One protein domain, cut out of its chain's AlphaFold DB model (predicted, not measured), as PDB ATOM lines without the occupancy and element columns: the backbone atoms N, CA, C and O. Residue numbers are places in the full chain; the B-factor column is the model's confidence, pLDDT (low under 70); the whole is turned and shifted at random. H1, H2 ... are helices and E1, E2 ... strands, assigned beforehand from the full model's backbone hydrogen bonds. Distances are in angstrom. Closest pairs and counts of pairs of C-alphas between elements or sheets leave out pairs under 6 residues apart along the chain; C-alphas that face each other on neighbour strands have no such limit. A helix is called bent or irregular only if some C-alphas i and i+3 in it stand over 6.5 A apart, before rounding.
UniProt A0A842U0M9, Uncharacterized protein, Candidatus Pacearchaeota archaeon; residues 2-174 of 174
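What this domain is: This is residues 2 to 174 of the 174 residues of an uncharacterized protein of Candidatus Pacearchaeota archaeon (UniProt A0A842U0M9). A long helical hairpin, H4b and H5, is crossed by the second arm of the long bent helix H1, which runs nearly straight and whose residues 2 to 14 stick out as a free arm. At the end away from that arm, the two-strand sheet E1 and E2 packs on H1b, and the short arm H4a and helix H6 lie together with H3 near them. The printed part has 173 residues, with six named helices and two named strands in the order H1, E1, H2, E2, H3, H4, H5, H6; the sheet is antiparallel and the class is mostly helix. The whole is loose, with a radius of gyration of the C-alphas of 20.9 A, and only just elongated, spanning 73 by 37 by 23 A.

Where its parts are: H1, residues 2 to 48, begins at C-alpha 2 at (22.642, 30.157, 30.346). By its hydrogen bonds it was assigned as one helix, but it is bent: C-alphas 24 and 27 are 6.8 A apart. Its arms are H1a, residues 2 to 24, and H1b, residues 27 to 48, each 31.9 A long. E1 is residues 53 to 56, H2 62 to 66, E2 76 to 79 and H3 81 to 85. H4, residues 89 to 126, also assigned as one helix by its hydrogen bonds, is bent, with C-alphas 96 and 99 6.6 A apart; its arms are H4a, residues 89 to 96, and H4b, residues 99 to 126, 40.6 A long. H5, residues 134 to 159, is 37.4 A long. H6, residues 164 to 172, is 11.8 A long and ends at C-alpha 172 at (9.811, -2.798, -29.729).

How they stand to each other: H1b, H4b and H5 form an up-and-down bundle, each running against the one before it in the chain. H1b touches H4b with residues 34 to 42 alone, at a steep tilt of 41 degrees; the closest C-alphas, His 38 and Gly 99, are 4.4 A apart. H4b and H5 form a helical hairpin at a shallow tilt of 22 degrees, with the C-alphas of Leu 107 and Leu 147 closest at 6.2 A. The closest C-alphas of H1b and E2, Glu 39 and Thr 77, are 6.2 A apart. E1 and E2 are antiparallel, with N 54 and O 78 within hydrogen-bond range at 2.8 A. H4a and H6 touch, closest at the C-alphas of Asn 96 and Asp 164, 5.0 A. H2 touches H1b, closest at the C-alphas of Pro 28 and Ile 63, 5.9 A. In each helix or arm every O i to N i+4 pair is within hydrogen-bond range.

The domain as a whole: The farthest C-alphas, Glu 2 and Asn 86, are 74.7 A apart. The printed part has no cut, and no link is long. The mean pLDDT of the printed part is 83.3; residues 58 to 77, 159 to 164, 167 to 168 and 170 to 174 are under 70.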
ATOM      1  N   GLU A   2      23.749  29.767  31.231       79.25
ATOM      2  CA  GLU A   2      22.642  30.157  30.346       79.25
ATOM      3  C   GLU A   2      23.071  30.617  28.938       79.25
ATOM      4  O   GLU A   2      22.520  30.156  27.945       79.25
ATOM      5  N   GLU A   3      24.127  31.431  28.810       81.75
ATOM      6  CA  GLU A   3      24.623  31.867  27.491       81.75
ATOM      7  C   GLU A   3      25.186  30.729  26.630       81.75
ATOM      8  O   GLU A   3      25.023  30.734  25.409       81.75
ATOM      9  N   LYS A   4      25.851  29.743  27.249       81.81
ATOM     10  CA  LYS A   4      26.359  28.561  26.531       81.81
ATOM     11  C   LYS A   4      25.197  27.707  26.029       81.81
ATOM     12  O   LYS A   4      25.183  27.342  24.860       81.81
ATOM     13  N   LEU A   5      24.198  27.479  26.884       87.44
ATOM     14  CA  LEU A   5      22.949  26.802  26.519       87.44
ATOM     15  C   LEU A   5      22.229  27.518  25.371       87.44
ATOM     16  O   LEU A   5      21.842  26.877  24.398       87.44
ATOM     17  N   LYS A   6      22.126  28.849  25.428       89.25
ATOM     18  CA  LYS A   6      21.527  29.661  24.364       89.25
ATOM     19  C   LYS A   6      22.282  29.516  23.039       89.25
ATOM     20  O   LYS A   6      21.647  29.354  22.001       89.25
ATOM     21  N   LYS A   7      23.622  29.532  23.050       89.56
ATOM     22  CA  LYS A   7      24.444  29.335  21.838       89.56
ATOM     23  C   LYS A   7      24.262  27.947  21.220       89.56
ATOM     24  O   LYS A   7      24.088  27.855  20.007       89.56
ATOM     25  N   GLU A   8      24.267  26.891  22.031       90.00
ATOM     26  CA  GLU A   8      24.036  25.524  21.543       90.00
ATOM     27  C   GLU A   8      22.620  25.359  20.984       90.00
ATOM     28  O   GLU A   8      22.446  24.821  19.892       90.00
ATOM     29  N   PHE A   9      21.614  25.911  21.666       93.75
ATOM     30  CA  PHE A   9      20.238  25.908  21.178       93.75
ATOM     31  C   PHE A   9      20.118  26.586  19.808       93.75
ATOM     32  O   PHE A   9      19.568  26.001  18.880       93.75
ATOM     33  N   TRP A  10      20.696  27.780  19.641       92.69
ATOM     34  CA  TRP A  10      20.695  28.480  18.351       92.69
ATOM     35  C   TRP A  10      21.407  27.699  17.250       92.69
ATOM     36  O   TRP A  10      20.959  27.702  16.106       92.69
ATOM     37  N   LYS A  11      22.499  27.002  17.574       89.94
ATOM     38  CA  LYS A  11      23.209  26.153  16.614       89.94
ATOM     39  C   LYS A  11      22.323  25.004  16.131       89.94
ATOM     40  O   LYS A  11      22.207  24.803  14.924       89.94
ATOM     41  N   VAL A  12      21.680  24.289  17.055       91.81
ATOM     42  CA  VAL A  12      20.746  23.200  16.729       91.81
ATOM     43  C   VAL A  12      19.563  23.734  15.928       91.81
ATOM     44  O   VAL A  12      19.241  23.180  14.882       91.81
ATOM     45  N   PHE A  13      18.971  24.847  16.362       94.44
ATOM     46  CA  PHE A  13      17.852  25.486  15.677       94.44
ATOM     47  C   PHE A  13      18.206  25.894  14.243       94.44
ATOM     48  O   PHE A  13      17.436  25.626  13.324       94.44
ATOM     49  N   ASN A  14      19.383  26.487  14.023       92.19
ATOM     50  CA  ASN A  14      19.831  26.893  12.690       92.19
ATOM     51  C   ASN A  14      20.057  25.689  11.768       92.19
ATOM     52  O   ASN A  14      19.658  25.730  10.607       92.19
ATOM     53  N   ILE A  15      20.662  24.609  12.276       91.44
ATOM     54  CA  ILE A  15      20.857  23.374  11.503       91.44
ATOM     55  C   ILE A  15      19.504  22.732  11.182       91.44
ATOM     56  O   ILE A  15      19.254  22.391  10.029       91.44
ATOM     57  N   ALA A  16      18.610  22.615  12.165       93.31
ATOM     58  CA  ALA A  16      17.276  22.054  11.972       93.31
ATOM     59  C   ALA A  16      16.454  22.881  10.972       93.31
ATOM     60  O   ALA A  16      15.845  22.317  10.069       93.31
ATOM     61  N   SER A  17      16.501  24.211  11.075       94.44
ATOM     62  CA  SER A  17      15.832  25.123  10.140       94.44
ATOM     63  C   SER A  17      16.406  25.008   8.732       94.44
ATOM     64  O   SER A  17      15.653  24.949   7.766       94.44
ATOM     65  N   PHE A  18      17.733  24.913   8.595       94.12
ATOM     66  CA  PHE A  18      18.378  24.673   7.304       94.12
ATOM     67  C   PHE A  18      17.931  23.343   6.687       94.12
ATOM     68  O   PHE A  18      17.557  23.306   5.515       94.12
ATOM     69  N   LEU A  19      17.924  22.256   7.461       93.38
ATOM     70  CA  LEU A  19      17.464  20.948   6.993       93.38
ATOM     71  C   LEU A  19      15.983  20.982   6.606       93.38
ATOM     72  O   LEU A  19      15.618  20.486   5.547       93.38
ATOM     73  N   PHE A  20      15.143  21.632   7.409       92.12
ATOM     74  CA  PHE A  20      13.727  21.806   7.109       92.12
ATOM     75  C   PHE A  20      13.522  22.572   5.795       92.12
ATOM     76  O   PHE A  20      12.841  22.088   4.895       92.12
ATOM     77  N   ILE A  21      14.170  23.728   5.633       91.69
ATOM     78  CA  ILE A  21      14.056  24.539   4.413       91.69
ATOM     79  C   ILE A  21      14.567  23.762   3.195       91.69
ATOM     80  O   ILE A  21      13.932  23.752   2.139       91.69
ATOM     81  N   THR A  22      15.711  23.091   3.328       92.12
ATOM     82  CA  THR A  22      16.298  22.352   2.208       92.12
ATOM     83  C   THR A  22      15.444  21.165   1.785       92.12
ATOM     84  O   THR A  22      15.209  21.001   0.591       92.12
ATOM     85  N   VAL A  23      14.928  20.380   2.732       88.12
ATOM     86  CA  VAL A  23      14.102  19.203   2.437       88.12
ATOM     87  C   VAL A  23      12.719  19.585   1.922       88.12
ATOM     88  O   VAL A  23      12.268  19.001   0.942       88.12
ATOM     89  N   PHE A  24      12.052  20.558   2.547       84.94
ATOM     90  CA  PHE A  24      10.653  20.864   2.237       84.94
ATOM     91  C   PHE A  24      10.454  21.878   1.113       84.94
ATOM     92  O   PHE A  24       9.381  21.910   0.516       84.94
ATOM     93  N   PHE A  25      11.471  22.683   0.797       86.12
ATOM     94  CA  PHE A  25      11.349  23.738  -0.209       86.12
ATOM     95  C   PHE A  25      12.391  23.579  -1.310       86.12
ATOM     96  O   PHE A  25      12.028  23.431  -2.470       86.12
ATOM     97  N   VAL A  26      13.684  23.546  -0.977       89.56
ATOM     98  CA  VAL A  26      14.742  23.577  -2.007       89.56
ATOM     99  C   VAL A  26      14.749  22.311  -2.870       89.56
ATOM    100  O   VAL A  26      14.712  22.408  -4.096       89.56
ATOM    101  N   LEU A  27      14.786  21.127  -2.255       88.75
ATOM    102  CA  LEU A  27      14.875  19.857  -2.982       88.75
ATOM    103  C   LEU A  27      13.679  19.592  -3.910       88.75
ATOM    104  O   LEU A  27      13.932  19.237  -5.063       88.75
ATOM    105  N   PRO A  28      12.413  19.810  -3.496       85.50
ATOM    106  CA  PRO A  28      11.266  19.669  -4.389       85.50
ATOM    107  C   PRO A  28      11.397  20.503  -5.665       85.50
ATOM    108  O   PRO A  28      11.184  19.981  -6.758       85.50
ATOM    109  N   TYR A  29      11.807  21.773  -5.559       85.81
ATOM    110  CA  TYR A  29      11.983  22.628  -6.737       85.81
ATOM    111  C   TYR A  29      13.139  22.170  -7.630       85.81
ATOM    112  O   TYR A  29      13.005  22.174  -8.852       85.81
ATOM    113  N   LEU A  30      14.262  21.740  -7.047       89.19
ATOM    114  CA  LEU A  30      15.384  21.203  -7.823       89.19
ATOM    115  C   LEU A  30      14.981  19.952  -8.611       89.19
ATOM    116  O   LEU A  30      15.310  19.820  -9.789       89.19
ATOM    117  N   VAL A  31      14.216  19.061  -7.983       85.31
ATOM    118  CA  VAL A  31      13.688  17.864  -8.638       85.31
ATOM    119  C   VAL A  31      12.697  18.228  -9.742       85.31
ATOM    120  O   VAL A  31      12.812  17.699 -10.845       85.31
ATOM    121  N   GLN A  32      11.788  19.175  -9.502       83.44
ATOM    122  CA  GLN A  32      10.858  19.658 -10.527       83.44
ATOM    123  C   GLN A  32      11.574  20.230 -11.746       83.44
ATOM    124  O   GLN A  32      11.151  19.974 -12.871       83.44
ATOM    125  N   ILE A  33      12.660  20.983 -11.544       86.94
ATOM    126  CA  ILE A  33      13.476  21.496 -12.647       86.94
ATOM    127  C   ILE A  33      13.979  20.327 -13.495       86.94
ATOM    128  O   ILE A  33      13.804  20.335 -14.713       86.94
ATOM    129  N   SER A  34      14.549  19.295 -12.872       87.81
ATOM    130  CA  SER A  34      15.013  18.112 -13.598       87.81
ATOM    131  C   SER A  34      13.878  17.393 -14.333       87.81
ATOM    132  O   SER A  34      14.021  17.104 -15.518       87.81
ATOM    133  N   THR A  35      12.724  17.187 -13.689       84.81
ATOM    134  CA  THR A  35      11.543  16.579 -14.324       84.81
ATOM    135  C   THR A  35      11.036  17.406 -15.508       84.81
ATOM    136  O   THR A  35      10.703  16.854 -16.552       84.81
ATOM    137  N   TYR A  36      11.027  18.735 -15.401       86.25
ATOM    138  CA  TYR A  36      10.662  19.616 -16.509       86.25
ATOM    139  C   TYR A  36      11.577  19.397 -17.723       86.25
ATOM    140  O   TYR A  36      11.097  19.239 -18.847       86.25
ATOM    141  N   PHE A  37      12.896  19.341 -17.513       90.00
ATOM    142  CA  PHE A  37      13.844  19.083 -18.598       90.00
ATOM    143  C   PHE A  37      13.766  17.651 -19.139       90.00
ATOM    144  O   PHE A  37      14.020  17.445 -20.326       90.00
ATOM    145  N   HIS A  38      13.424  16.671 -18.305       89.81
ATOM    146  CA  HIS A  38      13.171  15.295 -18.724       89.81
ATOM    147  C   HIS A  38      12.002  15.227 -19.717       89.81
ATOM    148  O   HIS A  38      12.170  14.800 -20.860       89.81
ATOM    149  N   GLU A  39      10.839  15.756 -19.337       86.81
ATOM    150  CA  GLU A  39       9.647  15.752 -20.191       86.81
ATOM    151  C   GLU A  39       9.837  16.604 -21.455       86.81
ATOM    152  O   GLU A  39       9.463  16.205 -22.559       86.81
ATOM    153  N   LYS A  40      10.504  17.758 -21.338       90.19
ATOM    154  CA  LYS A  40      10.790  18.620 -22.493       90.19
ATOM    155  C   LYS A  40      11.691  17.938 -23.525       90.19
ATOM    156  O   LYS A  40      11.564  18.212 -24.721       90.19
ATOM    157  N   SER A  41      12.578  17.043 -23.088       90.31
ATOM    158  CA  SER A  41      13.378  16.208 -23.986       90.31
ATOM    159  C   SER A  41      12.502  15.236 -24.781       90.31
ATOM    160  O   SER A  41      12.676  15.150 -25.998       90.31
ATOM    161  N   HIS A  42      11.512  14.586 -24.159       90.00
ATOM    162  CA  HIS A  42      10.535  13.763 -24.881       90.00
ATOM    163  C   HIS A  42       9.731  14.582 -25.890       90.00
ATOM    164  O   HIS A  42       9.697  14.227 -27.065       90.00
ATOM    165  N   VAL A  43       9.161  15.717 -25.469       90.62
ATOM    166  CA  VAL A  43       8.393  16.623 -26.344       90.62
ATOM    167  C   VAL A  43       9.217  17.057 -27.555       90.62
ATOM    168  O   VAL A  43       8.742  17.018 -28.688       90.62
ATOM    169  N   ARG A  44      10.485  17.429 -27.347       93.19
ATOM    170  CA  ARG A  44      11.381  17.830 -28.436       93.19
ATOM    171  C   ARG A  44      11.552  16.720 -29.477       93.19
ATOM    172  O   ARG A  44      11.541  17.013 -30.671       93.19
ATOM    173  N   VAL A  45      11.748  15.476 -29.043       91.38
ATOM    174  CA  VAL A  45      11.954  14.346 -29.963       91.38
ATOM    175  C   VAL A  45      10.634  13.900 -30.603       91.38
ATOM    176  O   VAL A  45      10.614  13.603 -31.793       91.38
ATOM    177  N   LEU A  46       9.515  13.946 -29.877       90.25
ATOM    178  CA  LEU A  46       8.179  13.708 -30.435       90.25
ATOM    179  C   LEU A  46       7.852  14.713 -31.551       90.25
ATOM    180  O   LEU A  46       7.465  14.307 -32.645       90.25
ATOM    181  N   ASN A  47       8.121  16.002 -31.319       91.56
ATOM    182  CA  ASN A  47       7.958  17.058 -32.323       91.56
ATOM    183  C   ASN A  47       8.860  16.846 -33.545       91.56
ATOM    184  O   ASN A  47       8.424  17.061 -34.671       91.56
ATOM    185  N   LYS A  48      10.102  16.382 -33.347       93.94
ATOM    186  CA  LYS A  48      11.027  16.052 -34.448       93.94
ATOM    187  C   LYS A  48      10.453  14.982 -35.388       93.94
ATOM    188  O   LYS A  48      10.776  14.990 -36.573       93.94
ATOM    189  N   TYR A  49       9.619  14.079 -34.875       92.19
ATOM    190  CA  TYR A  49       8.984  13.012 -35.650       92.19
ATOM    191  C   TYR A  49       7.505  13.261 -35.958       92.19
ATOM    192  O   TYR A  49       6.824  12.336 -36.395       92.19
ATOM    193  N   ASN A  50       7.017  14.490 -35.761       90.88
ATOM    194  CA  ASN A  50       5.624  14.880 -35.996       90.88
ATOM    195  C   ASN A  50       4.602  13.996 -35.259       90.88
ATOM    196  O   ASN A  50       3.505  13.764 -35.762       90.88
ATOM    197  N   VAL A  51       4.959  13.497 -34.071       88.62
ATOM    198  CA  VAL A  51       4.009  12.800 -33.201       88.62
ATOM    199  C   VAL A  51       3.278  13.843 -32.369       88.62
ATOM    200  O   VAL A  51       3.897  14.551 -31.568       88.62
ATOM    201  N   GLU A  52       1.961  13.921 -32.538       87.31
ATOM    202  CA  GLU A  52       1.093  14.764 -31.727       87.31
ATOM    203  C   GLU A  52       1.288  14.438 -30.251       87.31
ATOM    204  O   GLU A  52       1.204  13.282 -29.819       87.31
ATOM    205  N   ASN A  53       1.563  15.476 -29.474       87.19
ATOM    206  CA  ASN A  53       1.814  15.358 -28.056       87.19
ATOM    207  C   ASN A  53       1.158  16.502 -27.293       87.19
ATOM    208  O   ASN A  53       0.969  17.604 -27.805       87.19
ATOM    209  N   TYR A  54       0.798  16.200 -26.055       83.88
ATOM    210  CA  TYR A  54       0.272  17.148 -25.098       83.88
ATOM    211  C   TYR A  54       1.142  17.104 -23.852       83.88
ATOM    212  O   TYR A  54       1.329  16.050 -23.237       83.88
ATOM    213  N   TYR A  55       1.660  18.271 -23.490       80.31
ATOM    214  CA  TYR A  55       2.479  18.465 -22.312       80.31
ATOM    215  C   TYR A  55       1.783  19.434 -21.365       80.31
ATOM    216  O   TYR A  55       1.489  20.573 -21.727       80.31
ATOM    217  N   SER A  56       1.555  18.980 -20.137       72.06
ATOM    218  CA  SER A  56       1.098  19.816 -19.032       72.06
ATOM    219  C   SER A  56       2.065  19.675 -17.870       72.06
ATOM    220  O   SER A  56       2.363  18.557 -17.445       72.06
ATOM    221  N   PHE A  57       2.514  20.806 -17.331       70.25
ATOM    222  CA  PHE A  57       3.367  20.845 -16.153       70.25
ATOM    223  C   PHE A  57       2.790  21.819 -15.141       70.25
ATOM    224  O   PHE A  57       2.639  23.005 -15.435       70.25
ATOM    225  N   ASN A  58       2.460  21.318 -13.954       67.38
ATOM    226  CA  ASN A  58       1.944  22.139 -12.872       67.38
ATOM    227  C   ASN A  58       2.983  22.230 -11.754       67.38
ATOM    228  O   ASN A  58       3.161  21.276 -11.000       67.38
ATOM    229  N   PHE A  59       3.649  23.385 -11.651       63.84
ATOM    230  CA  PHE A  59       4.657  23.678 -10.622       63.84
ATOM    231  C   PHE A  59       4.078  23.720  -9.194       63.84
ATOM    232  O   PHE A  59       4.793  23.463  -8.228       63.84
ATOM    233  N   LEU A  60       2.789  24.047  -9.038       61.16
ATOM    234  CA  LEU A  60       2.159  24.215  -7.722       61.16
ATOM    235  C   LEU A  60       1.677  22.881  -7.138       61.16
ATOM    236  O   LEU A  60       1.831  22.635  -5.944       61.16
ATOM    237  N   GLU A  61       1.159  21.984  -7.978       60.03
ATOM    238  CA  GLU A  61       0.703  20.649  -7.556       60.03
ATOM    239  C   GLU A  61       1.848  19.640  -7.382       60.03
ATOM    240  O   GLU A  61       1.668  18.584  -6.776       60.03
ATOM    241  N   THR A  62       3.049  19.942  -7.880       56.97
ATOM    242  CA  THR A  62       4.189  19.014  -7.823       56.97
ATOM    243  C   THR A  62       4.870  18.958  -6.453       56.97
ATOM    244  O   THR A  62       5.503  17.948  -6.162       56.97
ATOM    245  N   ILE A  63       4.745  19.975  -5.585       61.03
ATOM    246  CA  ILE A  63       5.367  19.952  -4.240       61.03
ATOM    247  C   ILE A  63       4.672  18.947  -3.306       61.03
ATOM    248  O   ILE A  63       5.371  18.105  -2.747       61.03
ATOM    249  N   PRO A  64       3.329  18.937  -3.156       61.00
ATOM    250  CA  PRO A  64       2.650  17.897  -2.376       61.00
ATOM    251  C   PRO A  64       2.897  16.495  -2.944       61.00
ATOM    252  O   PRO A  64       3.082  15.536  -2.199       61.00
ATOM    253  N   ASN A  65       2.958  16.393  -4.274       61.81
ATOM    254  CA  ASN A  65       3.202  15.140  -4.977       61.81
ATOM    255  C   ASN A  65       4.639  14.622  -4.820       61.81
ATOM    256  O   ASN A  65       4.843  13.414  -4.857       61.81
ATOM    257  N   PHE A  66       5.625  15.497  -4.594       61.84
ATOM    258  CA  PHE A  66       7.005  15.102  -4.296       61.84
ATOM    259  C   PHE A  66       7.110  14.292  -2.996       61.84
ATOM    260  O   PHE A  66       7.887  13.344  -2.915       61.84
ATOM    261  N   PHE A  67       6.302  14.634  -1.989       65.00
ATOM    262  CA  PHE A  67       6.251  13.912  -0.714       65.00
ATOM    263  C   PHE A  67       5.269  12.735  -0.724       65.00
ATOM    264  O   PHE A  67       5.177  12.011   0.267       65.00
ATOM    265  N   ASN A  68       4.530  12.533  -1.820       62.25
ATOM    266  CA  ASN A  68       3.546  11.469  -1.934       62.25
ATOM    267  C   ASN A  68       4.139  10.258  -2.682       62.25
ATOM    268  O   ASN A  68       4.288  10.305  -3.905       62.25
ATOM    269  N   PRO A  69       4.411   9.135  -1.991       51.34
ATOM    270  CA  PRO A  69       4.972   7.938  -2.617       51.34
ATOM    271  C   PRO A  69       4.011   7.253  -3.606       51.34
ATOM    272  O   PRO A  69       4.436   6.376  -4.351       51.34
ATOM    273  N   GLY A  70       2.724   7.625  -3.617       46.81
ATOM    274  CA  GLY A  70       1.715   7.092  -4.537       46.81
ATOM    275  C   GLY A  70       1.631   7.811  -5.888       46.81
ATOM    276  O   GLY A  70       0.796   7.447  -6.716       46.81
ATOM    277  N   VAL A  71       2.444   8.846  -6.131       55.38
ATOM    278  CA  VAL A  71       2.424   9.578  -7.404       55.38
ATOM    279  C   VAL A  71       3.265   8.837  -8.434       55.38
ATOM    280  O   VAL A  71       4.490   8.813  -8.370       55.38
ATOM    281  N   ASN A  72       2.588   8.259  -9.426       51.59
ATOM    282  CA  ASN A  72       3.221   7.415 -10.439       51.59
ATOM    283  C   ASN A  72       4.201   8.167 -11.366       51.59
ATOM    284  O   ASN A  72       5.075   7.510 -11.922       51.59
ATOM    285  N   LYS A  73       4.065   9.495 -11.561       56.06
ATOM    286  CA  LYS A  73       4.991  10.363 -12.331       56.06
ATOM    287  C   LYS A  73       4.744  11.856 -12.023       56.06
ATOM    288  O   LYS A  73       3.593  12.278 -11.943       56.06
ATOM    289  N   LEU A  74       5.810  12.661 -11.889       54.62
ATOM    290  CA  LEU A  74       5.759  14.113 -11.588       54.62
ATOM    291  C   LEU A  74       5.643  15.020 -12.838       54.62
ATOM    292  O   LEU A  74       5.697  16.243 -12.744       54.62
ATOM    293  N   GLY A  75       5.438  14.428 -14.010       57.94
ATOM    294  CA  GLY A  75       5.167  15.085 -15.285       57.94
ATOM    295  C   GLY A  75       4.624  14.036 -16.251       57.94
ATOM    296  O   GLY A  75       4.975  12.863 -16.141       57.94
ATOM    297  N   ILE A  76       3.690  14.412 -17.127       65.12
ATOM    298  CA  ILE A  76       3.086  13.459 -18.065       65.12
ATOM    299  C   ILE A  76       3.070  14.085 -19.454       65.12
ATOM    300  O   ILE A  76       2.165  14.849 -19.791       65.12
ATOM    301  N   THR A  77       4.049  13.722 -20.278       68.19
ATOM    302  CA  THR A  77       3.925  13.873 -21.728       68.19
ATOM    303  C   THR A  77       2.993  12.782 -22.255       68.19
ATOM    304  O   THR A  77       3.306  11.594 -22.195       68.19
ATOM    305  N   LYS A  78       1.823  13.176 -22.767       78.31
ATOM    306  CA  LYS A  78       0.918  12.277 -23.500       78.31
ATOM    307  C   LYS A  78       1.191  12.420 -24.991       78.31
ATOM    308  O   LYS A  78       1.445  13.526 -25.455       78.31
ATOM    309  N   PHE A  79       1.114  11.332 -25.746       81.75
ATOM    310  CA  PHE A  79       1.336  11.361 -27.190       81.75
ATOM    311  C   PHE A  79       0.444  10.362 -27.924       81.75
ATOM    312  O   PHE A  79      -0.043   9.393 -27.335       81.75
ATOM    313  N   ASN A  80       0.216  10.615 -29.213       83.19
ATOM    314  CA  ASN A  80      -0.600   9.763 -30.066       83.19
ATOM    315  C   ASN A  80       0.096   8.409 -30.303       83.19
ATOM    316  O   ASN A  80       1.156   8.325 -30.931       83.19
ATOM    317  N   LEU A  81      -0.507   7.333 -29.785       83.19
ATOM    318  CA  LEU A  81       0.063   5.985 -29.844       83.19
ATOM    319  C   LEU A  81       0.094   5.404 -31.259       83.19
ATOM    320  O   LEU A  81       0.982   4.607 -31.551       83.19
ATOM    321  N   ASP A  82      -0.841   5.779 -32.130       85.25
ATOM    322  CA  ASP A  82      -0.911   5.232 -33.485       85.25
ATOM    323  C   ASP A  82       0.200   5.821 -34.355       85.25
ATOM    324  O   ASP A  82       0.931   5.089 -35.021       85.25
ATOM    325  N   GLN A  83       0.427   7.131 -34.240       85.38
ATOM    326  CA  GLN A  83       1.571   7.793 -34.870       85.38
ATOM    327  C   GLN A  83       2.901   7.255 -34.328       85.38
ATOM    328  O   GLN A  83       3.814   6.970 -35.100       85.38
ATOM    329  N   TYR A  84       2.998   7.044 -33.012       84.12
ATOM    330  CA  TYR A  84       4.189   6.474 -32.388       84.12
ATOM    331  C   TYR A  84       4.486   5.039 -32.857       84.12
ATOM    332  O   TYR A  84       5.646   4.695 -33.087       84.12
ATOM    333  N   LYS A  85       3.465   4.187 -33.026       84.25
ATOM    334  CA  LYS A  85       3.637   2.811 -33.527       84.25
ATOM    335  C   LYS A  85       4.126   2.762 -34.973       84.25
ATOM    336  O   LYS A  85       4.838   1.825 -35.314       84.25
ATOM    337  N   ASN A  86       3.794   3.770 -35.777       88.62
ATOM    338  CA  ASN A  86       4.252   3.881 -37.163       88.62
ATOM    339  C   ASN A  86       5.737   4.270 -37.283       88.62
ATOM    340  O   ASN A  86       6.305   4.202 -38.372       88.62
ATOM    341  N   LEU A  87       6.383   4.674 -36.183       87.19
ATOM    342  CA  LEU A  87       7.807   4.992 -36.169       87.19
ATOM    343  C   LEU A  87       8.676   3.734 -36.205       87.19
ATOM    344  O   LEU A  87       8.375   2.700 -35.605       87.19
ATOM    345  N   ASN A  88       9.840   3.851 -36.843       89.19
ATOM    346  CA  ASN A  88      10.811   2.768 -36.859       89.19
ATOM    347  C   ASN A  88      11.452   2.553 -35.470       89.19
ATOM    348  O   ASN A  88      11.386   3.392 -34.567       89.19
ATOM    349  N   LYS A  89      12.113   1.403 -35.293       86.31
ATOM    350  CA  LYS A  89      12.772   1.011 -34.033       86.31
ATOM    351  C   LYS A  89      13.731   2.076 -33.483       86.31
ATOM    352  O   LYS A  89      13.753   2.292 -32.275       86.31
ATOM    353  N   TYR A  90      14.501   2.739 -34.343       88.38
ATOM    354  CA  TYR A  90      15.481   3.740 -33.920       88.38
ATOM    355  C   TYR A  90      14.814   5.038 -33.453       88.38
ATOM    356  O   TYR A  90      15.222   5.599 -32.443       88.38
ATOM    357  N   GLN A  91      13.746   5.468 -34.123       90.00
ATOM    358  CA  GLN A  91      12.963   6.647 -33.747       90.00
ATOM    359  C   GLN A  91      12.247   6.441 -32.406       90.00
ATOM    360  O   GLN A  91      12.308   7.300 -31.527       90.00
ATOM    361  N   ARG A  92      11.633   5.264 -32.205       85.50
ATOM    362  CA  ARG A  92      11.017   4.882 -30.921       85.50
ATOM    363  C   ARG A  92      12.053   4.815 -29.794       85.50
ATOM    364  O   ARG A  92      11.780   5.251 -28.677       85.50
ATOM    365  N   ALA A  93      13.253   4.308 -30.083       85.75
ATOM    366  CA  ALA A  93      14.363   4.324 -29.135       85.75
ATOM    367  C   ALA A  93      14.805   5.753 -28.792       85.75
ATOM    368  O   ALA A  93      14.963   6.054 -27.614       85.75
ATOM    369  N   GLU A  94      14.943   6.645 -29.778       88.56
ATOM    370  CA  GLU A  94      15.324   8.043 -29.539       88.56
ATOM    371  C   GLU A  94      14.304   8.758 -28.639       88.56
ATOM    372  O   GLU A  94      14.708   9.440 -27.701       88.56
ATOM    373  N   ILE A  95      12.997   8.550 -28.859       87.12
ATOM    374  CA  ILE A  95      11.935   9.136 -28.022       87.12
ATOM    375  C   ILE A  95      12.059   8.669 -26.570       87.12
ATOM    376  O   ILE A  95      12.084   9.510 -25.677       87.12
ATOM    377  N   ASN A  96      12.155   7.359 -26.322       84.19
ATOM    378  CA  ASN A  96      12.205   6.830 -24.953       84.19
ATOM    379  C   ASN A  96      13.533   7.145 -24.249       84.19
ATOM    380  O   ASN A  96      13.559   7.385 -23.049       84.19
ATOM    381  N   LEU A  97      14.647   7.195 -24.983       87.75
ATOM    382  CA  LEU A  97      15.946   7.537 -24.402       87.75
ATOM    383  C   LEU A  97      16.107   9.041 -24.141       87.75
ATOM    384  O   LEU A  97      17.005   9.421 -23.393       87.75
ATOM    385  N   ALA A  98      15.273   9.904 -24.729       89.25
ATOM    386  CA  ALA A  98      15.406  11.354 -24.605       89.25
ATOM    387  C   ALA A  98      15.345  11.840 -23.146       89.25
ATOM    388  O   ALA A  98      16.188  12.645 -22.739       89.25
ATOM    389  N   GLY A  99      14.387  11.334 -22.361       85.88
ATOM    390  CA  GLY A  99      14.248  11.642 -20.935       85.88
ATOM    391  C   GLY A  99      15.458  11.175 -20.128       85.88
ATOM    392  O   GLY A  99      16.114  11.981 -19.472       85.88
ATOM    393  N   ILE A 100      15.851   9.907 -20.295       87.00
ATOM    394  CA  ILE A 100      17.024   9.308 -19.633       87.00
ATOM    395  C   ILE A 100      18.309  10.091 -19.945       87.00
ATOM    396  O   ILE A 100      19.115  10.361 -19.057       87.00
ATOM    397  N   MET A 101      18.511  10.493 -21.201       89.56
ATOM    398  CA  MET A 101      19.677  11.293 -21.589       89.56
ATOM    399  C   MET A 101      19.672  12.677 -20.936       89.56
ATOM    400  O   MET A 101      20.739  13.220 -20.650       89.56
ATOM    401  N   SER A 102      18.491  13.250 -20.691       91.31
ATOM    402  CA  SER A 102      18.337  14.486 -19.919       91.31
ATOM    403  C   SER A 102      18.779  14.278 -18.469       91.31
ATOM    404  O   SER A 102      19.631  15.021 -17.976       91.31
ATOM    405  N   ASP A 103      18.288  13.220 -17.824       90.00
ATOM    406  CA  ASP A 103      18.617  12.892 -16.433       90.00
ATOM    407  C   ASP A 103      20.121  12.646 -16.258       90.00
ATOM    408  O   ASP A 103      20.749  13.212 -15.363       90.00
ATOM    409  N   LEU A 104      20.742  11.886 -17.169       91.50
ATOM    410  CA  LEU A 104      22.186  11.626 -17.155       91.50
ATOM    411  C   LEU A 104      23.021  12.909 -17.273       91.50
ATOM    412  O   LEU A 104      24.058  13.029 -16.619       91.50
ATOM    413  N   ARG A 105      22.576  13.892 -18.069       93.12
ATOM    414  CA  ARG A 105      23.249  15.200 -18.163       93.12
ATOM    415  C   ARG A 105      23.149  15.978 -16.856       93.12
ATOM    416  O   ARG A 105      24.135  16.598 -16.460       93.12
ATOM    417  N   PHE A 106      22.002  15.928 -16.178       92.25
ATOM    418  CA  PHE A 106      21.840  16.530 -14.852       92.25
ATOM    419  C   PHE A 106      22.735  15.855 -13.812       92.25
ATOM    420  O   PHE A 106      23.460  16.548 -13.101       92.25
ATOM    421  N   LEU A 107      22.752  14.519 -13.768       93.69
ATOM    422  CA  LEU A 107      23.631  13.757 -12.876       93.69
ATOM    423  C   LEU A 107      25.106  14.108 -13.106       93.69
ATOM    424  O   LEU A 107      25.841  14.355 -12.151       93.69
ATOM    425  N   PHE A 108      25.527  14.198 -14.370       94.06
ATOM    426  CA  PHE A 108      26.885  14.606 -14.725       94.06
ATOM    427  C   PHE A 108      27.201  16.036 -14.267       94.06
ATOM    428  O   PHE A 108      28.245  16.264 -13.656       94.06
ATOM    429  N   LEU A 109      26.300  16.994 -14.513       95.38
ATOM    430  CA  LEU A 109      26.484  18.390 -14.109       95.38
ATOM    431  C   LEU A 109      26.597  18.529 -12.586       95.38
ATOM    432  O   LEU A 109      27.497  19.208 -12.096       95.38
ATOM    433  N   ILE A 110      25.728  17.852 -11.832       94.38
ATOM    434  CA  ILE A 110      25.767  17.852 -10.365       94.38
ATOM    435  C   ILE A 110      27.067  17.217  -9.864       94.38
ATOM    436  O   ILE A 110      27.714  17.770  -8.974       94.38
ATOM    437  N   GLY A 111      27.490  16.102 -10.466       95.06
ATOM    438  CA  GLY A 111      28.770  15.458 -10.163       95.06
ATOM    439  C   GLY A 111      29.965  16.383 -10.404       95.06
ATOM    440  O   GLY A 111      30.854  16.480  -9.555       95.06
ATOM    441  N   LEU A 112      29.960  17.132 -11.509       96.69
ATOM    442  CA  LEU A 112      30.984  18.132 -11.806       96.69
ATOM    443  C   LEU A 112      30.986  19.264 -10.769       96.69
ATOM    444  O   LEU A 112      32.048  19.633 -10.266       96.69
ATOM    445  N   CYS A 113      29.812  19.789 -10.403       96.56
ATOM    446  CA  CYS A 113      29.690  20.805  -9.360       96.56
ATOM    447  C   CYS A 113      30.242  20.307  -8.016       96.56
ATOM    448  O   CYS A 113      31.024  21.017  -7.383       96.56
ATOM    449  N   LEU A 114      29.905  19.078  -7.609       95.88
ATOM    450  CA  LEU A 114      30.451  18.451  -6.403       95.88
ATOM    451  C   LEU A 114      31.978  18.338  -6.473       95.88
ATOM    452  O   LEU A 114      32.658  18.704  -5.515       95.88
ATOM    453  N   ALA A 115      32.541  17.887  -7.596       96.38
ATOM    454  CA  ALA A 115      33.991  17.780  -7.759       96.38
ATOM    455  C   ALA A 115      34.685  19.147  -7.612       96.38
ATOM    456  O   ALA A 115      35.656  19.270  -6.862       96.38
ATOM    457  N   ILE A 116      34.153  20.190  -8.259       96.56
ATOM    458  CA  ILE A 116      34.694  21.555  -8.191       96.56
ATOM    459  C   ILE A 116      34.617  22.107  -6.764       96.56
ATOM    460  O   ILE A 116      35.597  22.662  -6.265       96.56
ATOM    461  N   ILE A 117      33.485  21.936  -6.080       95.75
ATOM    462  CA  ILE A 117      33.301  22.433  -4.711       95.75
ATOM    463  C   ILE A 117      34.236  21.716  -3.734       95.75
ATOM    464  O   ILE A 117      34.820  22.348  -2.848       95.75
ATOM    465  N   ASN A 118      34.440  20.409  -3.899       94.12
ATOM    466  CA  ASN A 118      35.370  19.656  -3.060       94.12
ATOM    467  C   ASN A 118      36.832  20.016  -3.357       94.12
ATOM    468  O   ASN A 118      37.619  20.166  -2.420       94.12
ATOM    469  N   LEU A 119      37.191  20.268  -4.619       95.25
ATOM    470  CA  LEU A 119      38.509  20.800  -4.976       95.25
ATOM    471  C   LEU A 119      38.741  22.185  -4.351       95.25
ATOM    472  O   LEU A 119      39.797  22.440  -3.769       95.25
ATOM    473  N   TYR A 120      37.733  23.059  -4.407       93.38
ATOM    474  CA  TYR A 120      37.759  24.364  -3.748       93.38
ATOM    475  C   TYR A 120      37.925  24.228  -2.227       93.38
ATOM    476  O   TYR A 120      38.748  24.924  -1.631       93.38
ATOM    477  N   THR A 121      37.207  23.290  -1.605       93.69
ATOM    478  CA  THR A 121      37.318  22.980  -0.169       93.69
ATOM    479  C   THR A 121      38.735  22.555   0.191       93.69
ATOM    480  O   THR A 121      39.337  23.108   1.112       93.69
ATOM    481  N   PHE A 122      39.302  21.616  -0.569       93.50
ATOM    482  CA  PHE A 122      40.675  21.157  -0.387       93.50
ATOM    483  C   PHE A 122      41.672  22.311  -0.506       93.50
ATOM    484  O   PHE A 122      42.540  22.467   0.355       93.50
ATOM    485  N   TYR A 123      41.525  23.155  -1.530       93.50
ATOM    486  CA  TYR A 123      42.392  24.313  -1.725       93.50
ATOM    487  C   TYR A 123      42.310  25.288  -0.540       93.50
ATOM    488  O   TYR A 123      43.335  25.721  -0.005       93.50
ATOM    489  N   LYS A 124      41.089  25.588  -0.087       93.19
ATOM    490  CA  LYS A 124      40.819  26.493   1.032       93.19
ATOM    491  C   LYS A 124      41.443  25.992   2.344       93.19
ATOM    492  O   LYS A 124      42.114  26.762   3.030       93.19
ATOM    493  N   ILE A 125      41.317  24.701   2.646       93.06
ATOM    494  CA  ILE A 125      41.915  24.089   3.844       93.06
ATOM    495  C   ILE A 125      43.443  24.026   3.728       93.06
ATOM    496  O   ILE A 125      44.157  24.416   4.652       93.06
ATOM    497  N   LYS A 126      43.965  23.518   2.606       93.50
ATOM    498  CA  LYS A 126      45.396  23.219   2.463       93.50
ATOM    499  C   LYS A 126      46.244  24.482   2.370       93.50
ATOM    500  O   LYS A 126      47.249  24.574   3.075       93.50
ATOM    501  N   PHE A 127      45.841  25.427   1.521       94.81
ATOM    502  CA  PHE A 127      46.650  26.602   1.193       94.81
ATOM    503  C   PHE A 127      46.245  27.844   1.981       94.81
ATOM    504  O   PHE A 127      47.120  28.573   2.432       94.81
ATOM    505  N   ARG A 128      44.941  28.082   2.180       90.75
ATOM    506  CA  ARG A 128      44.470  29.276   2.906       90.75
ATOM    507  C   ARG A 128      44.323  29.071   4.411       90.75
ATOM    508  O   ARG A 128      44.181  30.060   5.118       90.75
ATOM    509  N   LYS A 129      44.350  27.818   4.892       91.50
ATOM    510  CA  LYS A 129      44.113  27.461   6.305       91.50
ATOM    511  C   LYS A 129      42.803  28.049   6.854       91.50
ATOM    512  O   LYS A 129      42.693  28.323   8.044       91.50
ATOM    513  N   ASP A 130      41.813  28.245   5.983       88.75
ATOM    514  CA  ASP A 130      40.502  28.774   6.357       88.75
ATOM    515  C   ASP A 130      39.517  27.612   6.542       88.75
ATOM    516  O   ASP A 130      39.206  26.874   5.603       88.75
ATOM    517  N   TYR A 131      39.026  27.470   7.773       87.12
ATOM    518  CA  TYR A 131      38.140  26.390   8.211       87.12
ATOM    519  C   TYR A 131      36.664  26.810   8.285       87.12
ATOM    520  O   TYR A 131      35.811  26.009   8.670       87.12
ATOM    521  N   HIS A 132      36.319  28.036   7.878       88.62
ATOM    522  CA  HIS A 132      34.929  28.474   7.763       88.62
ATOM    523  C   HIS A 132      34.289  27.864   6.507       88.62
ATOM    524  O   HIS A 132      34.247  28.471   5.434       88.62
ATOM    525  N   LEU A 133      33.817  26.621   6.638       89.31
ATOM    526  CA  LEU A 133      33.286  25.805   5.539       89.31
ATOM    527  C   LEU A 133      31.760  25.684   5.539       89.31
ATOM    528  O   LEU A 133      31.216  24.985   4.694       89.31
ATOM    529  N   THR A 134      31.053  26.361   6.447       88.81
ATOM    530  CA  THR A 134      29.604  26.195   6.648       88.81
ATOM    531  C   THR A 134      28.802  26.313   5.351       88.81
ATOM    532  O   THR A 134      28.012  25.428   5.043       88.81
ATOM    533  N   TRP A 135      29.056  27.347   4.545       88.25
ATOM    534  CA  TRP A 135      28.383  27.524   3.254       88.25
ATOM    535  C   TRP A 135      28.759  26.453   2.231       88.25
ATOM    536  O   TRP A 135      27.906  25.986   1.485       88.25
ATOM    537  N   VAL A 136      30.020  26.025   2.224       91.50
ATOM    538  CA  VAL A 136      30.494  24.977   1.315       91.50
ATOM    539  C   VAL A 136      29.832  23.638   1.642       91.50
ATOM    540  O   VAL A 136      29.361  22.942   0.746       91.50
ATOM    541  N   LEU A 137      29.721  23.312   2.932       91.56
ATOM    542  CA  LEU A 137      29.013  22.130   3.418       91.56
ATOM    543  C   LEU A 137      27.515  22.197   3.100       91.56
ATOM    544  O   LEU A 137      26.951  21.195   2.670       91.56
ATOM    545  N   ALA A 138      26.888  23.367   3.245       92.25
ATOM    546  CA  ALA A 138      25.483  23.568   2.898       92.25
ATOM    547  C   ALA A 138      25.212  23.325   1.401       92.25
ATOM    548  O   ALA A 138      24.267  22.620   1.055       92.25
ATOM    549  N   VAL A 139      26.059  23.853   0.509       94.19
ATOM    550  CA  VAL A 139      25.922  23.620  -0.939       94.19
ATOM    551  C   VAL A 139      26.193  22.154  -1.289       94.19
ATOM    552  O   VAL A 139      25.423  21.564  -2.045       94.19
ATOM    553  N   ASN A 140      27.231  21.539  -0.710       94.56
ATOM    554  CA  ASN A 140      27.509  20.110  -0.896       94.56
ATOM    555  C   ASN A 140      26.322  19.238  -0.468       94.56
ATOM    556  O   ASN A 140      25.966  18.312  -1.190       94.56
ATOM    557  N   TRP A 141      25.688  19.550   0.666       94.25
ATOM    558  CA  TRP A 141      24.486  18.858   1.131       94.25
ATOM    559  C   TRP A 141      23.352  18.939   0.106       94.25
ATOM    560  O   TRP A 141      22.808  17.910  -0.285       94.25
ATOM    561  N   ILE A 142      23.030  20.143  -0.379       95.06
ATOM    562  CA  ILE A 142      21.955  20.347  -1.362       95.06
ATOM    563  C   ILE A 142      22.242  19.570  -2.653       95.06
ATOM    564  O   ILE A 142      21.369  18.855  -3.141       95.06
ATOM    565  N   LEU A 143      23.462  19.670  -3.189       94.94
ATOM    566  CA  LEU A 143      23.851  18.972  -4.417       94.94
ATOM    567  C   LEU A 143      23.835  17.452  -4.249       94.94
ATOM    568  O   LEU A 143      23.361  16.746  -5.135       94.94
ATOM    569  N   PHE A 144      24.321  16.944  -3.117       94.50
ATOM    570  CA  PHE A 144      24.322  15.513  -2.831       94.50
ATOM    571  C   PHE A 144      22.900  14.962  -2.700       94.50
ATOM    572  O   PHE A 144      22.572  13.939  -3.294       94.50
ATOM    573  N   MET A 145      22.026  15.668  -1.981       93.31
ATOM    574  CA  MET A 145      20.630  15.264  -1.840       93.31
ATOM    575  C   MET A 145      19.869  15.346  -3.169       93.31
ATOM    576  O   MET A 145      19.067  14.463  -3.468       93.31
ATOM    577  N   TRP A 146      20.154  16.351  -4.004       92.75
ATOM    578  CA  TRP A 146      19.582  16.438  -5.349       92.75
ATOM    579  C   TRP A 146      20.064  15.295  -6.251       92.75
ATOM    580  O   TRP A 146      19.253  14.690  -6.951       92.75
ATOM    581  N   LEU A 147      21.352  14.938  -6.179       93.50
ATOM    582  CA  LEU A 147      21.916  13.786  -6.885       93.50
ATOM    583  C   LEU A 147      21.201  12.486  -6.493       93.50
ATOM    584  O   LEU A 147      20.778  11.736  -7.368       93.50
ATOM    585  N   LEU A 148      21.037  12.233  -5.190       90.00
ATOM    586  CA  LEU A 148      20.350  11.039  -4.690       90.00
ATOM    587  C   LEU A 148      18.899  10.968  -5.178       90.00
ATOM    588  O   LEU A 148      18.472   9.926  -5.676       90.00
ATOM    589  N   ALA A 149      18.165  12.080  -5.087       85.88
ATOM    590  CA  ALA A 149      16.791  12.152  -5.570       85.88
ATOM    591  C   ALA A 149      16.706  11.869  -7.080       85.88
ATOM    592  O   ALA A 149      15.856  11.094  -7.518       85.88
ATOM    593  N   LEU A 150      17.619  12.434  -7.876       87.44
ATOM    594  CA  LEU A 150      17.665  12.192  -9.317       87.44
ATOM    595  C   LEU A 150      17.997  10.750  -9.668       87.44
ATOM    596  O   LEU A 150      17.374  10.206 -10.574       87.44
ATOM    597  N   ILE A 151      18.932  10.112  -8.960       86.25
ATOM    598  CA  ILE A 151      19.236   8.691  -9.163       86.25
ATOM    599  C   ILE A 151      17.976   7.857  -8.924       86.25
ATOM    600  O   ILE A 151      17.620   7.036  -9.768       86.25
ATOM    601  N   GLN A 152      17.263   8.100  -7.822       83.12
ATOM    602  CA  GLN A 152      16.037   7.369  -7.502       83.12
ATOM    603  C   GLN A 152      14.948   7.575  -8.566       83.12
ATOM    604  O   GLN A 152      14.329   6.606  -9.006       83.12
ATOM    605  N   ILE A 153      14.744   8.812  -9.025       79.06
ATOM    606  CA  ILE A 153      13.758   9.133 -10.067       79.06
ATOM    607  C   ILE A 153      14.153   8.521 -11.409       79.06
ATOM    608  O   ILE A 153      13.310   7.926 -12.070       79.06
ATOM    609  N   THR A 154      15.429   8.593 -11.785       81.00
ATOM    610  CA  THR A 154      15.936   7.997 -13.031       81.00
ATOM    611  C   THR A 154      15.736   6.485 -13.013       81.00
ATOM    612  O   THR A 154      15.232   5.914 -13.975       81.00
ATOM    613  N   ILE A 155      16.064   5.821 -11.896       79.12
ATOM    614  CA  ILE A 155      15.814   4.384 -11.723       79.12
ATOM    615  C   ILE A 155      14.317   4.094 -11.834       79.12
ATOM    616  O   ILE A 155      13.939   3.136 -12.506       79.12
ATOM    617  N   SER A 156      13.460   4.920 -11.232       74.44
ATOM    618  CA  SER A 156      12.006   4.770 -11.334       74.44
ATOM    619  C   SER A 156      11.524   4.899 -12.785       74.44
ATOM    620  O   SER A 156      10.794   4.037 -13.273       74.44
ATOM    621  N   ASN A 157      11.999   5.916 -13.508       72.88
ATOM    622  CA  ASN A 157      11.694   6.148 -14.921       72.88
ATOM    623  C   ASN A 157      12.230   5.031 -15.822       72.88
ATOM    624  O   ASN A 157      11.628   4.734 -16.843       72.88
ATOM    625  N   VAL A 158      13.318   4.363 -15.447       74.25
ATOM    626  CA  VAL A 158      13.856   3.223 -16.195       74.25
ATOM    627  C   VAL A 158      13.094   1.923 -15.902       74.25
ATOM    628  O   VAL A 158      12.821   1.155 -16.825       74.25
ATOM    629  N   SER A 159      12.765   1.656 -14.636       67.94
ATOM    630  CA  SER A 159      12.364   0.320 -14.163       67.94
ATOM    631  C   SER A 159      10.856   0.088 -14.010       67.94
ATOM    632  O   SER A 159      10.429  -1.064 -14.062       67.94
ATOM    633  N   TYR A 160      10.031   1.129 -13.845       68.56
ATOM    634  CA  TYR A 160       8.586   0.947 -13.654       68.56
ATOM    635  C   TYR A 160       7.846   0.555 -14.941       68.56
ATOM    636  O   TYR A 160       8.277   0.850 -16.051       68.56
ATOM    637  N   ASN A 161       6.655  -0.037 -14.794       58.12
ATOM    638  CA  ASN A 161       5.785  -0.458 -15.909       58.12
ATOM    639  C   ASN A 161       5.351   0.691 -16.848       58.12
ATOM    640  O   ASN A 161       4.952   0.451 -17.985       58.12
ATOM    641  N   TYR A 162       5.417   1.940 -16.379       60.97
ATOM    642  CA  TYR A 162       5.186   3.157 -17.174       60.97
ATOM    643  C   TYR A 162       6.488   3.876 -17.561       60.97
ATOM    644  O   TYR A 162       6.440   4.965 -18.140       60.97
ATOM    645  N   GLY A 163       7.625   3.283 -17.209       60.97
ATOM    646  CA  GLY A 163       8.964   3.783 -17.446       60.97
ATOM    647  C   GLY A 163       9.419   3.612 -18.891       60.97
ATOM    648  O   GLY A 163       8.896   2.788 -19.644       60.97
ATOM    649  N   ASP A 164      10.408   4.402 -19.274       67.31
ATOM    650  CA  ASP A 164      10.783   4.635 -20.663       67.31
ATOM    651  C   ASP A 164      11.409   3.382 -21.290       67.31
ATOM    652  O   ASP A 164      11.105   3.036 -22.432       67.31
ATOM    653  N   ILE A 165      12.215   2.623 -20.530       70.38
ATOM    654  CA  ILE A 165      12.778   1.348 -21.008       70.38
ATOM    655  C   ILE A 165      11.703   0.261 -21.083       70.38
ATOM    656  O   ILE A 165      11.678  -0.505 -22.047       70.38
ATOM    657  N   TYR A 166      10.789   0.192 -20.113       70.19
ATOM    658  CA  TYR A 166       9.705  -0.789 -20.155       70.19
ATOM    659  C   TYR A 166       8.773  -0.541 -21.347       70.19
ATOM    660  O   TYR A 166       8.456  -1.476 -22.087       70.19
ATOM    661  N   GLN A 167       8.380   0.715 -21.588       69.12
ATOM    662  CA  GLN A 167       7.600   1.088 -22.769       69.12
ATOM    663  C   GLN A 167       8.357   0.774 -24.060       69.12
ATOM    664  O   GLN A 167       7.783   0.185 -24.978       69.12
ATOM    665  N   LEU A 168       9.655   1.081 -24.112       69.00
ATOM    666  CA  LEU A 168      10.496   0.728 -25.245       69.00
ATOM    667  C   LEU A 168      10.476  -0.787 -25.502       69.00
ATOM    668  O   LEU A 168      10.168  -1.201 -26.611       69.00
ATOM    669  N   ILE A 169      10.729  -1.631 -24.497       70.81
ATOM    670  CA  ILE A 169      10.725  -3.098 -24.651       70.81
ATOM    671  C   ILE A 169       9.344  -3.614 -25.074       70.81
ATOM    672  O   ILE A 169       9.251  -4.475 -25.951       70.81
ATOM    673  N   LYS A 170       8.271  -3.087 -24.473       68.62
ATOM    674  CA  LYS A 170       6.891  -3.487 -24.767       68.62
ATOM    675  C   LYS A 170       6.511  -3.197 -26.219       68.62
ATOM    676  O   LYS A 170       5.901  -4.047 -26.860       68.62
ATOM    677  N   TYR A 171       6.883  -2.026 -26.736       68.25
ATOM    678  CA  TYR A 171       6.519  -1.597 -28.089       68.25
ATOM    679  C   TYR A 171       7.573  -1.921 -29.152       68.25
ATOM    680  O   TYR A 171       7.246  -1.883 -30.327       68.25
ATOM    681  N   LEU A 172       8.806  -2.285 -28.786       59.28
ATOM    682  CA  LEU A 172       9.811  -2.798 -29.729       59.28
ATOM    683  C   LEU A 172       9.543  -4.233 -30.185       59.28
ATOM    684  O   LEU A 172      10.079  -4.639 -31.213       59.28
ATOM    685  N   LYS A 173       8.783  -5.008 -29.404       52.53
ATOM    686  CA  LYS A 173       8.368  -6.371 -29.772       52.53
ATOM    687  C   LYS A 173       7.214  -6.400 -30.785       52.53
ATOM    688  O   LYS A 173       6.898  -7.484 -31.267       52.53
ATOM    689  N   VAL A 174       6.610  -5.245 -31.081       47.69
ATOM    690  CA  VAL A 174       5.558  -5.040 -32.092       47.69
ATOM    691  C   VAL A 174       6.133  -4.242 -33.258       47.69
ATOM    692  O   VAL A 174       5.950  -4.709 -34.396       47.69
TER     693      VAL A 174